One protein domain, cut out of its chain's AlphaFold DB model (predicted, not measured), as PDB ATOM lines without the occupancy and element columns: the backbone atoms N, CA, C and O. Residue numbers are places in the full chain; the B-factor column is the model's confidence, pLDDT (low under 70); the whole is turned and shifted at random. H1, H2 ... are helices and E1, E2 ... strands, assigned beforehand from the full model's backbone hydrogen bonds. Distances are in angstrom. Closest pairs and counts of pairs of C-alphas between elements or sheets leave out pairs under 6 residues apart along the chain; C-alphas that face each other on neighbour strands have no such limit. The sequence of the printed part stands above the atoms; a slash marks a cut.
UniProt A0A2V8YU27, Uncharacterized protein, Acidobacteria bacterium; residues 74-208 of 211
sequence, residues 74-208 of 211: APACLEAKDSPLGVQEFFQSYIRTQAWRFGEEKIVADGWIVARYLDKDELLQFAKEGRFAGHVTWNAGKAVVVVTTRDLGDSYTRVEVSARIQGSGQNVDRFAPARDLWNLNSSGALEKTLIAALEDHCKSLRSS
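AT A GLANCE: This is residues 74 to 208 of the 211 residues of an uncharacterized protein of Acidobacteria bacterium (UniProt A0A2V8YU27). A long, twisted sheet, built round the long hairpin E4 and E5, makes a rod, and three helices cover one face of it, leaving the other without a named helix. The short hairpin E2 and E3 widens the sheet beside E4, E1 and E6 edge it beside E5, and the loop of residues 172 to 180 makes one tip of the rod. You have 135 residues, with three named helices and six named strands in the order E1 H1 E2 E3 H2 E4 E5 E6 H3, of mixed class. The sheet is branched and its neighbour pairs are antiparallel; the whole is only just compact, close to loose, with a radius of gyration of the C-alphas of 16.9 A and spans of 59 by 25 by 22 A.

HOW THE PARTS SIT: Begin at E1, residues 76 to 80, an edge strand antiparallel to E5, residues 156 to 171, with N 78 and O 159 2.9 A apart. Next, H1, residues 84 to 97, is on the sheet at a height of 7.6 A, over E4, residues 136 to 153, and along it at 10 degrees on the local plane; the closest C-alphas are those of Pro 84 and Thr 149, 5.6 A. E2, residues 102 to 108, and E3, residues 111 to 119, form a hairpin, with N 106 and O 113 2.8 A apart. E3 pairs with E4 through N 114 and O 145, 2.9 A. H2, residues 120 to 126, is on the same face as H1; its Lys 120 and Ala 140 of E4 have C-alphas 4.7 A apart. E4 bends by 78 degrees at residue 139 and forms a hairpin with E5, its antiparallel neighbour, with N 146 and O 162 within hydrogen-bond range at 2.8 A. E4, E5 and E6, residues 181 to 186, form a meander, each strand the antiparallel neighbour of the one before; N 182 and O 167 are 2.8 A apart. H3, residues 189 to 207, is on that same face, over E1 and E5, at a height of 10.0 A. It only just touches H1, with 3 pairs of C-alphas within 8 A, the closest Phe 90 and Leu 198, 7.5 A. Every O i to N i+4 pair is within hydrogen-bond range in H2, 9 of 10 in H1 and 14 of 15 in H3.

IN THESE COORDINATES: Find C-alpha 76 at (144.068, 224.437, 125.745), where E1 begins. E4 measures 47.1 A, E5 46.9 A, H3 26.9 A, E3 26.0 A and H1 20.3 A. H3 ends at C-alpha 207, (164.279, 228.818, 112.267).

THE WHOLE: The C-alphas farthest apart are those of Phe 175 and Ser 208, 61.4 A. The printed part has no cut and no long link. Mean pLDDT of the printed part is 91.3; residues 207 to 208 are under 70.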
ATOM      1  N   ALA A  74     138.387 221.985 129.824       71.44
ATOM      2  CA  ALA A  74     139.789 222.166 130.162       71.44
ATOM      3  C   ALA A  74     140.425 223.114 129.128       71.44
ATOM      4  O   ALA A  74     140.256 222.870 127.924       71.44
ATOM      5  N   PRO A  75     141.099 224.191 129.566       82.12
ATOM      6  CA  PRO A  75     141.727 225.133 128.653       82.12
ATOM      7  C   PRO A  75     142.771 224.416 127.793       82.12
ATOM      8  O   PRO A  75     143.430 223.470 128.233       82.12
ATOM      9  N   ALA A  76     142.936 224.866 126.550       90.69
ATOM     10  CA  ALA A  76     144.068 224.437 125.745       90.69
ATOM     11  C   ALA A  76     145.332 225.095 126.311       90.69
ATOM     12  O   ALA A  76     145.328 226.297 126.568       90.69
ATOM     13  N   CYS A  77     146.389 224.313 126.525       94.38
ATOM     14  CA  CYS A  77     147.560 224.766 127.266       94.38
ATOM     15  C   CYS A  77     148.856 224.517 126.487       94.38
ATOM     16  O   CYS A  77     149.052 223.429 125.937       94.38
ATOM     17  N   LEU A  78     149.748 225.511 126.483       95.12
ATOM     18  CA  LEU A  78     151.096 225.437 125.919       95.12
ATOM     19  C   LEU A  78     152.092 226.175 126.817       95.12
ATOM     20  O   LEU A  78     151.794 227.251 127.324       95.12
ATOM     21  N   GLU A  79     153.299 225.641 126.981       95.31
ATOM     22  CA  GLU A  79     154.404 226.379 127.594       95.31
ATOM     23  C   GLU A  79     155.358 226.847 126.494       95.31
ATOM     24  O   GLU A  79     156.037 226.038 125.859       95.31
ATOM     25  N   ALA A  80     155.381 228.155 126.247       94.44
ATOM     26  CA  ALA A  80     156.161 228.794 125.193       94.44
ATOM     27  C   ALA A  80     157.405 229.461 125.780       94.44
ATOM     28  O   ALA A  80     157.334 230.098 126.830       94.44
ATOM     29  N   LYS A  81     158.549 229.336 125.101       93.69
ATOM     30  CA  LYS A  81     159.786 230.017 125.492       93.69
ATOM     31  C   LYS A  81     159.777 231.473 125.015       93.69
ATOM     32  O   LYS A  81     160.516 231.832 124.100       93.69
ATOM     33  N   ASP A  82     158.903 232.267 125.613       92.69
ATOM     34  CA  ASP A  82     158.712 233.690 125.351       92.69
ATOM     35  C   ASP A  82     158.251 234.387 126.641       92.69
ATOM     36  O   ASP A  82     157.826 233.734 127.600       92.69
ATOM     37  N   SER A  83     158.343 235.709 126.680       93.00
ATOM     38  CA  SER A  83     157.793 236.530 127.754       93.00
ATOM     39  C   SER A  83     156.254 236.552 127.715       93.00
ATOM     40  O   SER A  83     155.664 236.461 126.634       93.00
ATOM     41  N   PRO A  84     155.573 236.757 128.860       93.25
ATOM     42  CA  PRO A  84     154.117 236.914 128.882       93.25
ATOM     43  C   PRO A  84     153.617 238.042 127.974       93.25
ATOM     44  O   PRO A  84     152.577 237.903 127.334       93.25
ATOM     45  N   LEU A  85     154.381 239.134 127.882       92.75
ATOM     46  CA  LEU A  85     154.066 240.257 127.005       92.75
ATOM     47  C   LEU A  85     154.169 239.865 125.524       92.75
ATOM     48  O   LEU A  85     153.237 240.138 124.773       92.75
ATOM     49  N   GLY A  86     155.234 239.161 125.128       93.06
ATOM     50  CA  GLY A  86     155.415 238.679 123.752       93.06
ATOM     51  C   GLY A  86     154.269 237.773 123.297       93.06
ATOM     52  O   GLY A  86     153.720 237.953 122.212       93.06
ATOM     53  N   VAL A  87     153.799 236.882 124.177       94.44
ATOM     54  CA  VAL A  87     152.613 236.049 123.912       94.44
ATOM     55  C   VAL A  87     151.355 236.899 123.697       94.44
ATOM     56  O   VAL A  87     150.576 236.631 122.778       94.44
ATOM     57  N   GLN A  88     151.124 237.920 124.528       93.19
ATOM     58  CA  GLN A  88     149.957 238.798 124.378       93.19
ATOM     59  C   GLN A  88     150.014 239.601 123.072       93.19
ATOM     60  O   GLN A  88     149.012 239.684 122.359       93.19
ATOM     61  N   GLU A  89     151.178 240.154 122.734       93.44
ATOM     62  CA  GLU A  89     151.407 240.884 121.486       93.44
ATOM     63  C   GLU A  89     151.208 239.984 120.263       93.44
ATOM     64  O   GLU A  89     150.558 240.395 119.296       93.44
ATOM     65  N   PHE A  90     151.682 238.734 120.328       94.69
ATOM     66  CA  PHE A  90     151.437 237.732 119.297       94.69
ATOM     67  C   PHE A  90     149.939 237.546 119.047       94.69
ATOM     68  O   PHE A  90     149.499 237.693 117.907       94.69
ATOM     69  N   PHE A  91     149.138 237.262 120.080       94.25
ATOM     70  CA  PHE A  91     147.706 237.012 119.884       94.25
ATOM     71  C   PHE A  91     146.984 238.234 119.327       94.25
ATOM     72  O   PHE A  91     146.204 238.109 118.381       94.25
ATOM     73  N   GLN A  92     147.285 239.413 119.865       92.19
ATOM     74  CA  GLN A  92     146.728 240.671 119.385       92.19
ATOM     75  C   GLN A  92     147.090 240.957 117.919       92.19
ATOM     76  O   GLN A  92     146.274 241.497 117.173       92.19
ATOM     77  N   SER A  93     148.305 240.614 117.490       92.50
ATOM     78  CA  SER A  93     148.725 240.726 116.091       92.50
ATOM     79  C   SER A  93     148.018 239.686 115.216       92.50
ATOM     80  O   SER A  93     147.359 240.035 114.235       92.50
ATOM     81  N   TYR A  94     148.058 238.418 115.630       93.06
ATOM     82  CA  TYR A  94     147.481 237.284 114.915       93.06
ATOM     83  C   TYR A  94     146.001 237.505 114.593       93.06
ATOM     84  O   TYR A  94     145.605 237.402 113.433       93.06
ATOM     85  N   ILE A  95     145.180 237.891 115.577       90.94
ATOM     86  CA  ILE A  95     143.742 238.099 115.349       90.94
ATOM     87  C   ILE A  95     143.442 239.235 114.360       90.94
ATOM     88  O   ILE A  95     142.464 239.150 113.617       90.94
ATOM     89  N   ARG A  96     144.290 240.272 114.314       89.94
ATOM     90  CA  ARG A  96     144.155 241.394 113.374       89.94
ATOM     91  C   ARG A  96     144.508 240.955 111.956       89.94
ATOM     92  O   ARG A  96     143.875 241.414 111.011       89.94
ATOM     93  N   THR A  97     145.449 240.024 111.804       91.19
ATOM     94  CA  THR A  97     145.793 239.423 110.506       91.19
ATOM     95  C   THR A  97     144.727 238.452 109.998       91.19
ATOM     96  O   THR A  97     144.505 238.376 108.794       91.19
ATOM     97  N   GLN A  98     144.031 237.733 110.883       86.69
ATOM     98  CA  GLN A  98     143.022 236.739 110.486       86.69
ATOM     99  C   GLN A  98     141.704 237.338 109.949       86.69
ATOM    100  O   GLN A  98     140.790 236.587 109.614       86.69
ATOM    101  N   ALA A  99     141.576 238.671 109.881       81.62
ATOM    102  CA  ALA A  99     140.359 239.374 109.451       81.62
ATOM    103  C   ALA A  99     139.083 238.928 110.197       81.62
ATOM    104  O   ALA A  99     137.971 238.998 109.668       81.62
ATOM    105  N   TRP A 100     139.230 238.459 111.439       87.31
ATOM    106  CA  TRP A 100     138.098 238.034 112.252       87.31
ATOM    107  C   TRP A 100     137.203 239.219 112.602       87.31
ATOM    108  O   TRP A 100     137.662 240.339 112.827       87.31
ATOM    109  N   ARG A 101     135.903 238.954 112.730       89.75
ATOM    110  CA  ARG A 101     134.954 239.917 113.288       89.75
ATOM    111  C   ARG A 101     135.086 239.910 114.805       89.75
ATOM    112  O   ARG A 101     134.339 239.210 115.482       89.75
ATOM    113  N   PHE A 102     136.052 240.643 115.344       89.44
ATOM    114  CA  PHE A 102     136.207 240.793 116.790       89.44
ATOM    115  C   PHE A 102     135.549 242.076 117.309       89.44
ATOM    116  O   PHE A 102     135.267 243.010 116.559       89.44
ATOM    117  N   GLY A 103     135.223 242.076 118.597       85.88
ATOM    118  CA  GLY A 103     134.585 243.178 119.303       85.88
ATOM    119  C   GLY A 103     135.297 243.453 120.616       85.88
ATOM    120  O   GLY A 103     136.505 243.649 120.620       85.88
ATOM    121  N   GLU A 104     134.528 243.466 121.708       88.06
ATOM    122  CA  GLU A 104     134.987 243.687 123.086       88.06
ATOM    123  C   GLU A 104     136.391 243.123 123.338       88.06
ATOM    124  O   GLU A 104     136.595 241.909 123.307       88.06
ATOM    125  N   GLU A 105     137.337 244.024 123.590       92.31
ATOM    126  CA  GLU A 105     138.729 243.714 123.888       92.31
ATOM    127  C   GLU A 105     139.060 244.240 125.283       92.31
ATOM    128  O   GLU A 105     138.711 245.369 125.644       92.31
ATOM    129  N   LYS A 106     139.734 243.417 126.084       93.00
ATOM    130  CA  LYS A 106     140.215 243.804 127.405       93.00
ATOM    131  C   LYS A 106     141.567 243.163 127.679       93.00
ATOM    132  O   LYS A 106     141.672 241.948 127.820       93.00
ATOM    133  N   ILE A 107     142.585 244.004 127.817       90.00
ATOM    134  CA  ILE A 107     143.895 243.603 128.333       90.00
ATOM    135  C   ILE A 107     143.797 243.547 129.861       90.00
ATOM    136  O   ILE A 107     143.261 244.462 130.494       90.00
ATOM    137  N   VAL A 108     144.274 242.457 130.451       89.31
ATOM    138  CA  VAL A 108     144.362 242.262 131.902       89.31
ATOM    139  C   VAL A 108     145.810 241.962 132.286       89.31
ATOM    140  O   VAL A 108     146.643 241.685 131.430       89.31
ATOM    141  N   ALA A 109     146.144 242.070 133.573       84.44
ATOM    142  CA  ALA A 109     147.532 241.948 134.027       84.44
ATOM    143  C   ALA A 109     148.171 240.600 133.648       84.44
ATOM    144  O   ALA A 109     149.355 240.533 133.334       84.44
ATOM    145  N   ASP A 110     147.375 239.537 133.668       88.06
ATOM    146  CA  ASP A 110     147.770 238.155 133.440       88.06
ATOM    147  C   ASP A 110     147.232 237.598 132.117       88.06
ATOM    148  O   ASP A 110     147.177 236.381 131.945       88.06
ATOM    149  N   GLY A 111     146.830 238.449 131.168       90.94
ATOM    150  CA  GLY A 111     146.283 237.946 129.918       90.94
ATOM    151  C   GLY A 111     145.458 238.925 129.100       90.94
ATOM    152  O   GLY A 111     145.556 240.147 129.202       90.94
ATOM    153  N   TRP A 112     144.614 238.356 128.253       93.88
ATOM    154  CA  TRP A 112     143.862 239.091 127.255       93.88
ATOM    155  C   TRP A 112     142.514 238.427 126.996       93.88
ATOM    156  O   TRP A 112     142.411 237.207 126.871       93.88
ATOM    157  N   ILE A 113     141.464 239.241 126.940       94.44
ATOM    158  CA  ILE A 113     140.094 238.803 126.685       94.44
ATOM    159  C   ILE A 113     139.618 239.466 125.403       94.44
ATOM    160  O   ILE A 113     139.689 240.689 125.274       94.44
ATOM    161  N   VAL A 114     139.086 238.666 124.484       95.19
ATOM    162  CA  VAL A 114     138.540 239.154 123.219       95.19
ATOM    163  C   VAL A 114     137.243 238.444 122.865       95.19
ATOM    164  O   VAL A 114     137.110 237.229 123.014       95.19
ATOM    165  N   ALA A 115     136.268 239.195 122.365       95.50
ATOM    166  CA  ALA A 115     135.075 238.631 121.757       95.50
ATOM    167  C   ALA A 115     135.247 238.484 120.242       95.50
ATOM    168  O   ALA A 115     135.558 239.455 119.560       95.50
ATOM    169  N   ARG A 116     134.955 237.299 119.703       95.06
ATOM    170  CA  ARG A 116     134.797 237.024 118.271       95.06
ATOM    171  C   ARG A 116     133.327 236.758 117.963       95.06
ATOM    172  O   ARG A 116     132.703 235.916 118.603       95.06
ATOM    173  N   TYR A 117     132.778 237.449 116.976       96.12
ATOM    174  CA  TYR A 117     131.467 237.149 116.412       96.12
ATOM    175  C   TYR A 117     131.599 236.029 115.387       96.12
ATOM    176  O   TYR A 117     132.508 236.057 114.560       96.12
ATOM    177  N   LEU A 118     130.695 235.059 115.477       96.44
ATOM    178  CA  LEU A 118     130.655 233.863 114.651       96.44
ATOM    179  C   LEU A 118     129.425 233.921 113.754       96.44
ATOM    180  O   LEU A 118     128.335 234.280 114.217       96.44
ATOM    181  N   ASP A 119     129.575 233.540 112.493       95.81
ATOM    182  CA  ASP A 119     128.414 233.164 111.694       95.81
ATOM    183  C   ASP A 119     127.865 231.788 112.121       95.81
ATOM    184  O   ASP A 119     128.335 231.166 113.078       95.81
ATOM    185  N   LYS A 120     126.801 231.334 111.455       95.38
ATOM    186  CA  LYS A 120     126.162 230.052 111.757       95.38
ATOM    187  C   LYS A 120     127.125 228.873 111.587       95.38
ATOM    188  O   LYS A 120     127.126 227.982 112.433       95.38
ATOM    189  N   ASP A 121     127.902 228.849 110.513       95.25
ATOM    190  CA  ASP A 121     128.744 227.701 110.182       95.25
ATOM    191  C   ASP A 121     129.945 227.645 111.134       95.25
ATOM    192  O   ASP A 121     130.249 226.590 111.694       95.25
ATOM    193  N   GLU A 122     130.544 228.799 111.435       95.19
ATOM    194  CA  GLU A 122     131.579 228.937 112.459       95.19
ATOM    195  C   GLU A 122     131.061 228.570 113.859       95.19
ATOM    196  O   GLU A 122     131.756 227.905 114.630       95.19
ATOM    197  N   LEU A 123     129.834 228.975 114.209       96.19
ATOM    198  CA  LEU A 123     129.210 228.602 115.477       96.19
ATOM    199  C   LEU A 123     129.109 227.082 115.605       96.19
ATOM    200  O   LEU A 123     129.504 226.536 116.632       96.19
ATOM    201  N   LEU A 124     128.600 226.408 114.574       94.81
ATOM    202  CA  LEU A 124     128.436 224.954 114.568       94.81
ATOM    203  C   LEU A 124     129.777 224.212 114.502       94.81
ATOM    204  O   LEU A 124     129.880 223.087 114.988       94.81
ATOM    205  N   GLN A 125     130.822 224.843 113.961       95.25
ATOM    206  CA  GLN A 125     132.184 224.319 114.004       95.25
ATOM    207  C   GLN A 125     132.785 224.402 115.413       95.25
ATOM    208  O   GLN A 125     133.428 223.454 115.875       95.25
ATOM    209  N   PHE A 126     132.626 225.539 116.094       94.88
ATOM    210  CA  PHE A 126     133.304 225.791 117.365       94.88
ATOM    211  C   PHE A 126     132.500 225.367 118.590       94.88
ATOM    212  O   PHE A 126     133.109 225.117 119.630       94.88
ATOM    213  N   ALA A 127     131.183 225.225 118.486       95.06
ATOM    214  CA  ALA A 127     130.307 224.887 119.598       95.06
ATOM    215  C   ALA A 127     129.709 223.481 119.487       95.06
ATOM    216  O   ALA A 127     129.460 222.951 118.412       95.06
ATOM    217  N   LYS A 128     129.421 222.884 120.643       93.19
ATOM    218  CA  LYS A 128     128.629 221.660 120.767       93.19
ATOM    219  C   LYS A 128     127.195 222.041 121.096       93.19
ATOM    220  O   LYS A 128     126.927 222.551 122.184       93.19
ATOM    221  N   GLU A 129     126.277 221.729 120.188       89.75
ATOM    222  CA  GLU A 129     124.845 221.982 120.380       89.75
ATOM    223  C   GLU A 129     124.271 221.200 121.572       89.75
ATOM    224  O   GLU A 129     123.411 221.699 122.300       89.75
ATOM    225  N   GLY A 130     124.769 219.983 121.811       89.44
ATOM    226  CA  GLY A 130     124.352 219.145 122.934       89.44
ATOM    227  C   GLY A 130     122.834 218.958 122.964       89.44
ATOM    228  O   GLY A 130     122.239 218.505 121.993       89.44
ATOM    229  N   ARG A 131     122.202 219.352 124.074       88.38
ATOM    230  CA  ARG A 131     120.744 219.251 124.267       88.38
ATOM    231  C   ARG A 131     119.908 220.156 123.355       88.38
ATOM    232  O   ARG A 131     118.692 220.027 123.341       88.38
ATOM    233  N   PHE A 132     120.531 221.108 122.666       89.50
ATOM    234  CA  PHE A 132     119.838 222.048 121.784       89.50
ATOM    235  C   PHE A 132     119.809 221.580 120.325       89.50
ATOM    236  O   PHE A 132     119.116 222.191 119.513       89.50
ATOM    237  N   ALA A 133     120.528 220.499 120.002       90.69
ATOM    238  CA  ALA A 133     120.574 219.937 118.660       90.69
ATOM    239  C   ALA A 133     119.157 219.597 118.173       90.69
ATOM    240  O   ALA A 133     118.419 218.876 118.839       90.69
ATOM    241  N   GLY A 134     118.766 220.157 117.026       89.00
ATOM    242  CA  GLY A 134     117.431 219.969 116.442       89.00
ATOM    243  C   GLY A 134     116.291 220.737 117.129       89.00
ATOM    244  O   GLY A 134     115.164 220.700 116.642       89.00
ATOM    245  N   HIS A 135     116.565 221.458 118.219       90.06
ATOM    246  CA  HIS A 135     115.572 222.251 118.955       90.06
ATOM    247  C   HIS A 135     115.729 223.759 118.747       90.06
ATOM    248  O   HIS A 135     114.798 224.518 119.019       90.06
ATOM    249  N   VAL A 136     116.889 224.200 118.258       91.81
ATOM    250  CA  VAL A 136     117.181 225.609 117.991       91.81
ATOM    251  C   VAL A 136     117.686 225.769 116.562       91.81
ATOM    252  O   VAL A 136     118.629 225.107 116.138       91.81
ATOM    253  N   THR A 137     117.073 226.690 115.824       92.56
ATOM    254  CA  THR A 137     117.565 227.154 114.527       92.56
ATOM    255  C   THR A 137     118.560 228.287 114.762       92.56
ATOM    256  O   THR A 137     118.167 229.407 115.093       92.56
ATOM    257  N   TRP A 138     119.851 227.983 114.625       94.81
ATOM    258  CA  TRP A 138     120.950 228.922 114.861       94.81
ATOM    259  C   TRP A 138     121.137 229.929 113.724       94.81
ATOM    260  O   TRP A 138     121.086 229.560 112.549       94.81
ATOM    261  N   ASN A 139     121.432 231.176 114.095       94.25
ATOM    262  CA  ASN A 139     121.661 232.285 113.168       94.25
ATOM    263  C   ASN A 139     123.100 232.815 113.231       94.25
ATOM    264  O   ASN A 139     123.702 233.078 112.194       94.25
ATOM    265  N   ALA A 140     123.637 233.006 114.436       95.50
ATOM    266  CA  ALA A 140     124.975 233.547 114.668       95.50
ATOM    267  C   ALA A 140     125.450 233.198 116.082       95.50
ATOM    268  O   ALA A 140     124.689 232.661 116.888       95.50
ATOM    269  N   GLY A 141     126.689 233.539 116.418       95.56
ATOM    270  CA  GLY A 141     127.207 233.381 117.769       95.56
ATOM    271  C   GLY A 141     128.236 234.426 118.176       95.56
ATOM    272  O   GLY A 141     128.648 235.287 117.400       95.56
ATOM    273  N   LYS A 142     128.656 234.338 119.433       96.25
ATOM    274  CA  LYS A 142     129.737 235.114 120.036       96.25
ATOM    275  C   LYS A 142     130.603 234.160 120.852       96.25
ATOM    276  O   LYS A 142     130.104 233.504 121.763       96.25
ATOM    277  N   ALA A 143     131.890 234.091 120.539       95.88
ATOM    278  CA  ALA A 143     132.896 233.409 121.340       95.88
ATOM    279  C   ALA A 143     133.698 234.442 122.133       95.88
ATOM    280  O   ALA A 143     134.355 235.300 121.552       95.88
ATOM    281  N   VAL A 144     133.652 234.360 123.458       95.50
ATOM    282  CA  VAL A 144     134.544 235.116 124.340       95.50
ATOM    283  C   VAL A 144     135.759 234.246 124.612       95.50
ATOM    284  O   VAL A 144     135.651 233.229 125.298       95.50
ATOM    285  N   VAL A 145     136.891 234.635 124.042       95.19
ATOM    286  CA  VAL A 145     138.182 233.978 124.215       95.19
ATOM    287  C   VAL A 145     138.913 234.647 125.368       95.19
ATOM    288  O   VAL A 145     139.009 235.873 125.426       95.19
ATOM    289  N   VAL A 146     139.434 233.831 126.274       94.94
ATOM    290  CA  VAL A 146     140.287 234.253 127.380       94.94
ATOM    291  C   VAL A 146     141.632 233.574 127.199       94.94
ATOM    292  O   VAL A 146     141.714 232.344 127.184       94.94
ATOM    293  N   VAL A 147     142.668 234.391 127.049       95.31
ATOM    294  CA  VAL A 147     144.066 233.977 127.043       95.31
ATOM    295  C   VAL A 147     144.657 234.362 128.389       95.31
ATOM    296  O   VAL A 147     144.666 235.541 128.734       95.31
ATOM    297  N   THR A 148     145.168 233.389 129.129       95.12
ATOM    298  CA  THR A 148     145.863 233.593 130.399       95.12
ATOM    299  C   THR A 148     147.331 233.238 130.226       95.12
ATOM    300  O   THR A 148     147.671 232.201 129.662       95.12
ATOM    301  N   THR A 149     148.209 234.110 130.706       94.75
ATOM    302  CA  THR A 149     149.663 233.962 130.644       94.75
ATOM    303  C   THR A 149     150.242 233.938 132.049       94.75
ATOM    304  O   THR A 149     149.956 234.823 132.855       94.75
ATOM    305  N   ARG A 150     151.098 232.958 132.340       93.94
ATOM    306  CA  ARG A 150     151.788 232.823 133.624       93.94
ATOM    307  C   ARG A 150     153.267 232.546 133.402       93.94
ATOM    308  O   ARG A 150     153.617 231.536 132.802       93.94
ATOM    309  N   ASP A 151     154.121 233.413 133.929       93.00
ATOM    310  CA  ASP A 151     155.569 233.194 133.933       93.00
ATOM    311  C   ASP A 151     155.919 231.991 134.828       93.00
ATOM    312  O   ASP A 151     155.470 231.907 135.978       93.00
ATOM    313  N   LEU A 152     156.670 231.035 134.279       90.81
ATOM    314  CA  LEU A 152     157.143 229.840 134.980       90.81
ATOM    315  C   LEU A 152     158.616 229.939 135.401       90.81
ATOM    316  O   LEU A 152     159.106 229.034 136.076       90.81
ATOM    317  N   GLY A 153     159.322 231.005 135.020       85.06
ATOM    318  CA  GLY A 153     160.778 231.061 135.077       85.06
ATOM    319  C   GLY A 153     161.435 230.340 133.895       85.06
ATOM    320  O   GLY A 153     160.772 229.841 132.986       85.06
ATOM    321  N   ASP A 154     162.772 230.331 133.867       83.75
ATOM    322  CA  ASP A 154     163.586 229.717 132.799       83.75
ATOM    323  C   ASP A 154     163.250 230.200 131.373       83.75
ATOM    324  O   ASP A 154     163.470 229.494 130.384       83.75
ATOM    325  N   SER A 155     162.718 231.423 131.268       87.62
ATOM    326  CA  SER A 155     162.212 232.021 130.026       87.62
ATOM    327  C   SER A 155     161.011 231.291 129.411       87.62
ATOM    328  O   SER A 155     160.802 231.414 128.206       87.62
ATOM    329  N   TYR A 156     160.236 230.533 130.196       93.00
ATOM    330  CA  TYR A 156     158.986 229.920 129.747       93.00
ATOM    331  C   TYR A 156     157.765 230.617 130.341       93.00
ATOM    332  O   TYR A 156     157.673 230.852 131.544       93.00
ATOM    333  N   THR A 157     156.770 230.832 129.490       94.69
ATOM    334  CA  THR A 157     155.436 231.287 129.866       94.69
ATOM    335  C   THR A 157     154.438 230.171 129.600       94.69
ATOM    336  O   THR A 157     154.359 229.645 128.489       94.69
ATOM    337  N   ARG A 158     153.639 229.822 130.610       95.31
ATOM    338  CA  ARG A 158     152.441 229.002 130.438       95.31
ATOM    339  C   ARG A 158     151.327 229.852 129.855       95.31
ATOM    340  O   ARG A 158     151.016 230.915 130.384       95.31
ATOM    341  N   VAL A 159     150.722 229.346 128.795       95.75
ATOM    342  CA  VAL A 159     149.631 229.973 128.069       95.75
ATOM    343  C   VAL A 159     148.438 229.040 128.119       95.75
ATOM    344  O   VAL A 159     148.527 227.895 127.681       95.75
ATOM    345  N   GLU A 160     147.326 229.538 128.639       95.88
ATOM    346  CA  GLU A 160     146.052 228.834 128.703       95.88
ATOM    347  C   GLU A 160     145.020 229.605 127.882       95.88
ATOM    348  O   GLU A 160     144.833 230.806 128.063       95.88
ATOM    349  N   VAL A 161     144.356 228.916 126.959       95.50
ATOM    350  CA  VAL A 161     143.322 229.487 126.097       95.50
ATOM    351  C   VAL A 161     142.011 228.768 126.368       95.50
ATOM    352  O   VAL A 161     141.920 227.545 126.255       95.50
ATOM    353  N   SER A 162     140.977 229.537 126.692       94.75
ATOM    354  CA  SER A 162     139.612 229.040 126.863       94.75
ATOM    355  C   SER A 162     138.629 229.878 126.054       94.75
ATOM    356  O   SER A 162     138.824 231.084 125.892       94.75
ATOM    357  N   ALA A 163     137.566 229.257 125.538       94.62
ATOM    358  CA  ALA A 163     136.484 229.972 124.873       94.62
ATOM    359  C   ALA A 163     135.126 229.662 125.510       94.62
ATOM    360  O   ALA A 163     134.760 228.513 125.762       94.62
ATOM    361  N   ARG A 164     134.338 230.715 125.732       94.19
ATOM    362  CA  ARG A 164     132.931 230.631 126.139       94.19
ATOM    363  C   ARG A 164     132.064 231.050 124.968       94.19
ATOM    364  O   ARG A 164     132.208 232.167 124.476       94.19
ATOM    365  N   ILE A 165     131.176 230.166 124.522       95.62
ATOM    366  CA  ILE A 165     130.398 230.387 123.304       95.62
ATOM    367  C   ILE A 165     128.933 230.637 123.648       95.62
ATOM    368  O   ILE A 165     128.317 229.905 124.420       95.62
ATOM    369  N   GLN A 166     128.373 231.681 123.050       95.31
ATOM    370  CA  GLN A 166     126.951 231.988 123.077       95.31
ATOM    371  C   GLN A 166     126.409 231.928 121.650       95.31
ATOM    372  O   GLN A 166     126.950 232.581 120.762       95.31
ATOM    373  N   GLY A 167     125.359 231.145 121.426       95.69
ATOM    374  CA  GLY A 167     124.638 231.089 120.157       95.69
ATOM    375  C   GLY A 167     123.367 231.928 120.213       95.69
ATOM    376  O   GLY A 167     122.670 231.928 121.229       95.69
ATOM    377  N   SER A 168     123.040 232.612 119.121       94.06
ATOM    378  CA  SER A 168     121.743 233.237 118.897       94.06
ATOM    379  C   SER A 168     120.938 232.438 117.877       94.06
ATOM    380  O   SER A 168     121.451 231.975 116.854       94.06
ATOM    381  N   GLY A 169     119.660 232.228 118.176       92.12
ATOM    382  CA  GLY A 169     118.800 231.360 117.384       92.12
ATOM    383  C   GLY A 169     117.369 231.344 117.894       92.12
ATOM    384  O   GLY A 169     117.068 231.887 118.954       92.12
ATOM    385  N   GLN A 170     116.485 230.718 117.125       90.50
ATOM    386  CA  GLN A 170     115.063 230.613 117.443       90.50
ATOM    387  C   GLN A 170     114.707 229.183 117.831       90.50
ATOM    388  O   GLN A 170     115.179 228.236 117.203       90.50
ATOM    389  N   ASN A 171     113.864 229.023 118.850       89.31
ATOM    390  CA  ASN A 171     113.329 227.711 119.192       89.31
ATOM    391  C   ASN A 171     112.437 227.208 118.046       89.31
ATOM    392  O   ASN A 171     111.660 227.973 117.473       89.31
ATOM    393  N   VAL A 172     112.561 225.927 117.712       88.75
ATOM    394  CA  VAL A 172     111.702 225.273 116.717       88.75
ATOM    395  C   VAL A 172     110.267 225.144 117.244       88.75
ATOM    396  O   VAL A 172     109.312 225.221 116.467       88.75
ATOM    397  N   ASP A 173     110.100 225.004 118.561       86.50
ATOM    398  CA  ASP A 173     108.804 225.049 119.229       86.50
ATOM    399  C   ASP A 173     108.328 226.497 119.402       86.50
ATOM    400  O   ASP A 173     108.900 227.291 120.151       86.50
ATOM    401  N   ARG A 174     107.229 226.827 118.719       81.94
ATOM    402  CA  ARG A 174     106.604 228.157 118.735       81.94
ATOM    403  C   ARG A 174     105.947 228.507 120.069       81.94
ATOM    404  O   ARG A 174     105.647 229.677 120.288       81.94
ATOM    405  N   PHE A 175     105.694 227.522 120.928       84.31
ATOM    406  CA  PHE A 175     105.102 227.734 122.250       84.31
ATOM    407  C   PHE A 175     106.157 227.890 123.349       84.31
ATOM    408  O   PHE A 175     105.818 228.243 124.481       84.31
ATOM    409  N   ALA A 176     107.431 227.650 123.034       81.12
ATOM    410  CA  ALA A 176     108.515 227.844 123.979       81.12
ATOM    411  C   ALA A 176     108.761 229.343 124.251       81.12
ATOM    412  O   ALA A 176     108.585 230.176 123.357       81.12
ATOM    413  N   PRO A 177     109.213 229.710 125.466       78.69
ATOM    414  CA  PRO A 177     109.594 231.082 125.773       78.69
ATOM    415  C   PRO A 177     110.647 231.607 124.796       78.69
ATOM    416  O   PRO A 177     111.638 230.926 124.512       78.69
ATOM    417  N   ALA A 178     110.450 232.837 124.319       77.00
ATOM    418  CA  ALA A 178     111.420 233.503 123.464       77.00
ATOM    419  C   ALA A 178     112.746 233.673 124.218       77.00
ATOM    420  O   ALA A 178     112.789 234.215 125.325       77.00
ATOM    421  N   ARG A 179     113.828 233.179 123.618       82.00
ATOM    422  CA  ARG A 179     115.182 233.297 124.149       82.00
ATOM    423  C   ARG A 179     116.139 233.588 123.008       82.00
ATOM    424  O   ARG A 179     116.296 232.763 122.113       82.00
ATOM    425  N   ASP A 180     116.819 234.724 123.104       80.06
ATOM    426  CA  ASP A 180     117.685 235.214 122.029       80.06
ATOM    427  C   ASP A 180     119.109 234.653 122.100       80.06
ATOM    428  O   ASP A 180     119.815 234.637 121.093       80.06
ATOM    429  N   LEU A 181     119.545 234.195 123.282       90.44
ATOM    430  CA  LEU A 181     120.919 233.756 123.539       90.44
ATOM    431  C   LEU A 181     120.977 232.460 124.348       90.44
ATOM    432  O   LEU A 181     120.383 232.341 125.424       90.44
ATOM    433  N   TRP A 182     121.776 231.519 123.866       92.12
ATOM    434  CA  TRP A 182     121.974 230.195 124.438       92.12
ATOM    435  C   TRP A 182     123.455 229.986 124.735       92.12
ATOM    436  O   TRP A 182     124.296 230.161 123.859       92.12
ATOM    437  N   ASN A 183     123.783 229.600 125.967       93.44
ATOM    438  CA  ASN A 183     125.156 229.232 126.304       93.44
ATOM    439  C   ASN A 183     125.448 227.850 125.719       93.44
ATOM    440  O   ASN A 183     124.710 226.898 125.985       93.44
ATOM    441  N   LEU A 184     126.520 227.759 124.941       93.12
ATOM    442  CA  LEU A 184     126.967 226.538 124.299       93.12
ATOM    443  C   LEU A 184     128.325 226.121 124.845       93.12
ATOM    444  O   LEU A 184     129.163 226.935 125.236       93.12
ATOM    445  N   ASN A 185     128.536 224.814 124.835       91.50
ATOM    446  CA  ASN A 185     129.804 224.226 125.214       91.50
ATOM    447  C   ASN A 185     130.806 224.362 124.067       91.50
ATOM    448  O   ASN A 185     130.454 224.115 122.915       91.50
ATOM    449  N   SER A 186     132.059 224.696 124.375       92.75
ATOM    450  CA  SER A 186     133.117 224.704 123.364       92.75
ATOM    451  C   SER A 186     133.407 223.287 122.851       92.75
ATOM    452  O   SER A 186     133.365 222.288 123.581       92.75
ATOM    453  N   SER A 187     133.713 223.182 121.563       93.00
ATOM    454  CA  SER A 187     134.272 221.973 120.957       93.00
ATOM    455  C   SER A 187     135.757 221.786 121.286       93.00
ATOM    456  O   SER A 187     136.261 220.665 121.172       93.00
ATOM    457  N   GLY A 188     136.443 222.853 121.709       92.38
ATOM    458  CA  GLY A 188     137.895 222.924 121.848       92.38
ATOM    459  C   GLY A 188     138.622 223.269 120.543       92.38
ATOM    460  O   GLY A 188     139.849 223.354 120.539       92.38
ATOM    461  N   ALA A 189     137.915 223.398 119.415       93.94
ATOM    462  CA  ALA A 189     138.546 223.639 118.119       93.94
ATOM    463  C   ALA A 189     139.125 225.057 118.003       93.94
ATOM    464  O   ALA A 189     140.214 225.217 117.459       93.94
ATOM    465  N   LEU A 190     138.449 226.075 118.549       94.25
ATOM    466  CA  LEU A 190     138.939 227.456 118.509       94.25
ATOM    467  C   LEU A 190     140.211 227.618 119.352       94.25
ATOM    468  O   LEU A 190     141.191 228.209 118.907       94.25
ATOM    469  N   GLU A 191     140.204 227.041 120.549       95.00
ATOM    470  CA  GLU A 191     141.318 227.061 121.491       95.00
ATOM    471  C   GLU A 191     142.536 226.335 120.914       95.00
ATOM    472  O   GLU A 191     143.650 226.853 120.969       95.00
ATOM    473  N   LYS A 192     142.324 225.171 120.285       94.75
ATOM    474  CA  LYS A 192     143.387 224.436 119.585       94.75
ATOM    475  C   LYS A 192     143.976 225.228 118.425       94.75
ATOM    476  O   LYS A 192     145.191 225.236 118.287       94.75
ATOM    477  N   THR A 193     143.151 225.901 117.623       94.50
ATOM    478  CA  THR A 193     143.632 226.751 116.521       94.50
ATOM    479  C   THR A 193     144.535 227.870 117.037       94.50
ATOM    480  O   THR A 193     145.596 228.114 116.470       94.50
ATOM    481  N   LEU A 194     144.148 228.521 118.136       95.31
ATOM    482  CA  LEU A 194     144.936 229.593 118.745       95.31
ATOM    483  C   LEU A 194     146.259 229.086 119.333       95.31
ATOM    484  O   LEU A 194     147.299 229.703 119.113       95.31
ATOM    485  N   ILE A 195     146.239 227.953 120.039       95.69
ATOM    486  CA  ILE A 195     147.460 227.335 120.572       95.69
ATOM    487  C   ILE A 195     148.391 226.871 119.448       95.69
ATOM    488  O   ILE A 195     149.590 227.119 119.526       95.69
ATOM    489  N   ALA A 196     147.859 226.256 118.389       94.94
ATOM    490  CA  ALA A 196     148.653 225.831 117.238       94.94
ATOM    491  C   ALA A 196     149.314 227.028 116.536       94.94
ATOM    492  O   ALA A 196     150.495 226.974 116.212       94.94
ATOM    493  N   ALA A 197     148.591 228.141 116.380       95.50
ATOM    494  CA  ALA A 197     149.152 229.361 115.807       95.50
ATOM    495  C   ALA A 197     150.318 229.919 116.644       95.50
ATOM    496  O   ALA A 197     151.329 230.342 116.083       95.50
ATOM    497  N   LEU A 198     150.197 229.898 117.977       96.00
ATOM    498  CA  LEU A 198     151.291 230.279 118.873       96.00
ATOM    499  C   LEU A 198     152.473 229.310 118.752       96.00
ATOM    500  O   LEU A 198     153.625 229.733 118.702       96.00
ATOM    501  N   GLU A 199     152.193 228.011 118.678       95.00
ATOM    502  CA  GLU A 199     153.218 226.985 118.523       95.00
ATOM    503  C   GLU A 199     154.035 227.190 117.237       95.00
ATOM    504  O   GLU A 199     155.271 227.163 117.268       95.00
ATOM    505  N   ASP A 200     153.354 227.450 116.122       94.31
ATOM    506  CA  ASP A 200     153.974 227.726 114.829       94.31
ATOM    507  C   ASP A 200     154.791 229.023 114.858       94.31
ATOM    508  O   ASP A 200     155.921 229.056 114.359       94.31
ATOM    509  N   HIS A 201     154.278 230.069 115.512       93.88
ATOM    510  CA  HIS A 201     155.012 231.316 115.716       93.88
ATOM    511  C   HIS A 201     156.332 231.088 116.465       93.88
ATOM    512  O   HIS A 201     157.399 231.443 115.955       93.88
ATOM    513  N   CYS A 202     156.292 230.414 117.616       92.12
ATOM    514  CA  CYS A 202     157.488 230.125 118.407       92.12
ATOM    515  C   CYS A 202     158.507 229.260 117.645       92.12
ATOM    516  O   CYS A 202     159.717 229.446 117.798       92.12
ATOM    517  N   LYS A 203     158.043 228.321 116.809       90.81
ATOM    518  CA  LYS A 203     158.919 227.519 115.940       90.81
ATOM    519  C   LYS A 203     159.574 228.382 114.858       90.81
ATOM    520  O   LYS A 203     160.785 228.283 114.667       90.81
ATOM    521  N   SER A 204     158.805 229.253 114.202       88.94
ATOM    522  CA  SER A 204     159.299 230.122 113.122       88.94
ATOM    523  C   SER A 204     160.391 231.098 113.574       88.94
ATOM    524  O   SER A 204     161.385 231.288 112.871       88.94
ATOM    525  N   LEU A 205     160.266 231.658 114.782       85.44
ATOM    526  CA  LEU A 205     161.252 232.584 115.346       85.44
ATOM    527  C   LEU A 205     162.624 231.931 115.552       85.44
ATOM    528  O   LEU A 205     163.642 232.612 115.502       85.44
ATOM    529  N   ARG A 206     162.665 230.611 115.755       74.50
ATOM    530  CA  ARG A 206     163.918 229.865 115.927       74.50
ATOM    531  C   ARG A 206     164.542 229.361 114.639       74.50
ATOM    532  O   ARG A 206     165.736 229.079 114.634       74.50
ATOM    533  N   SER A 207     163.755 229.203 113.579       69.88
ATOM    534  CA  SER A 207     164.279 228.818 112.267       69.88
ATOM    535  C   SER A 207     164.931 229.981 111.516       69.88
ATOM    536  O   SER A 207     165.629 229.740 110.536       69.88
ATOM    537  N   SER A 208     164.722 231.221 111.963       54.59
ATOM    538  CA  SER A 208     165.354 232.407 111.383       54.59
ATOM    539  C   SER A 208     166.741 232.618 112.004       54.59
ATOM    540  O   SER A 208     166.820 232.897 113.203       54.59
TER     541      SER A 208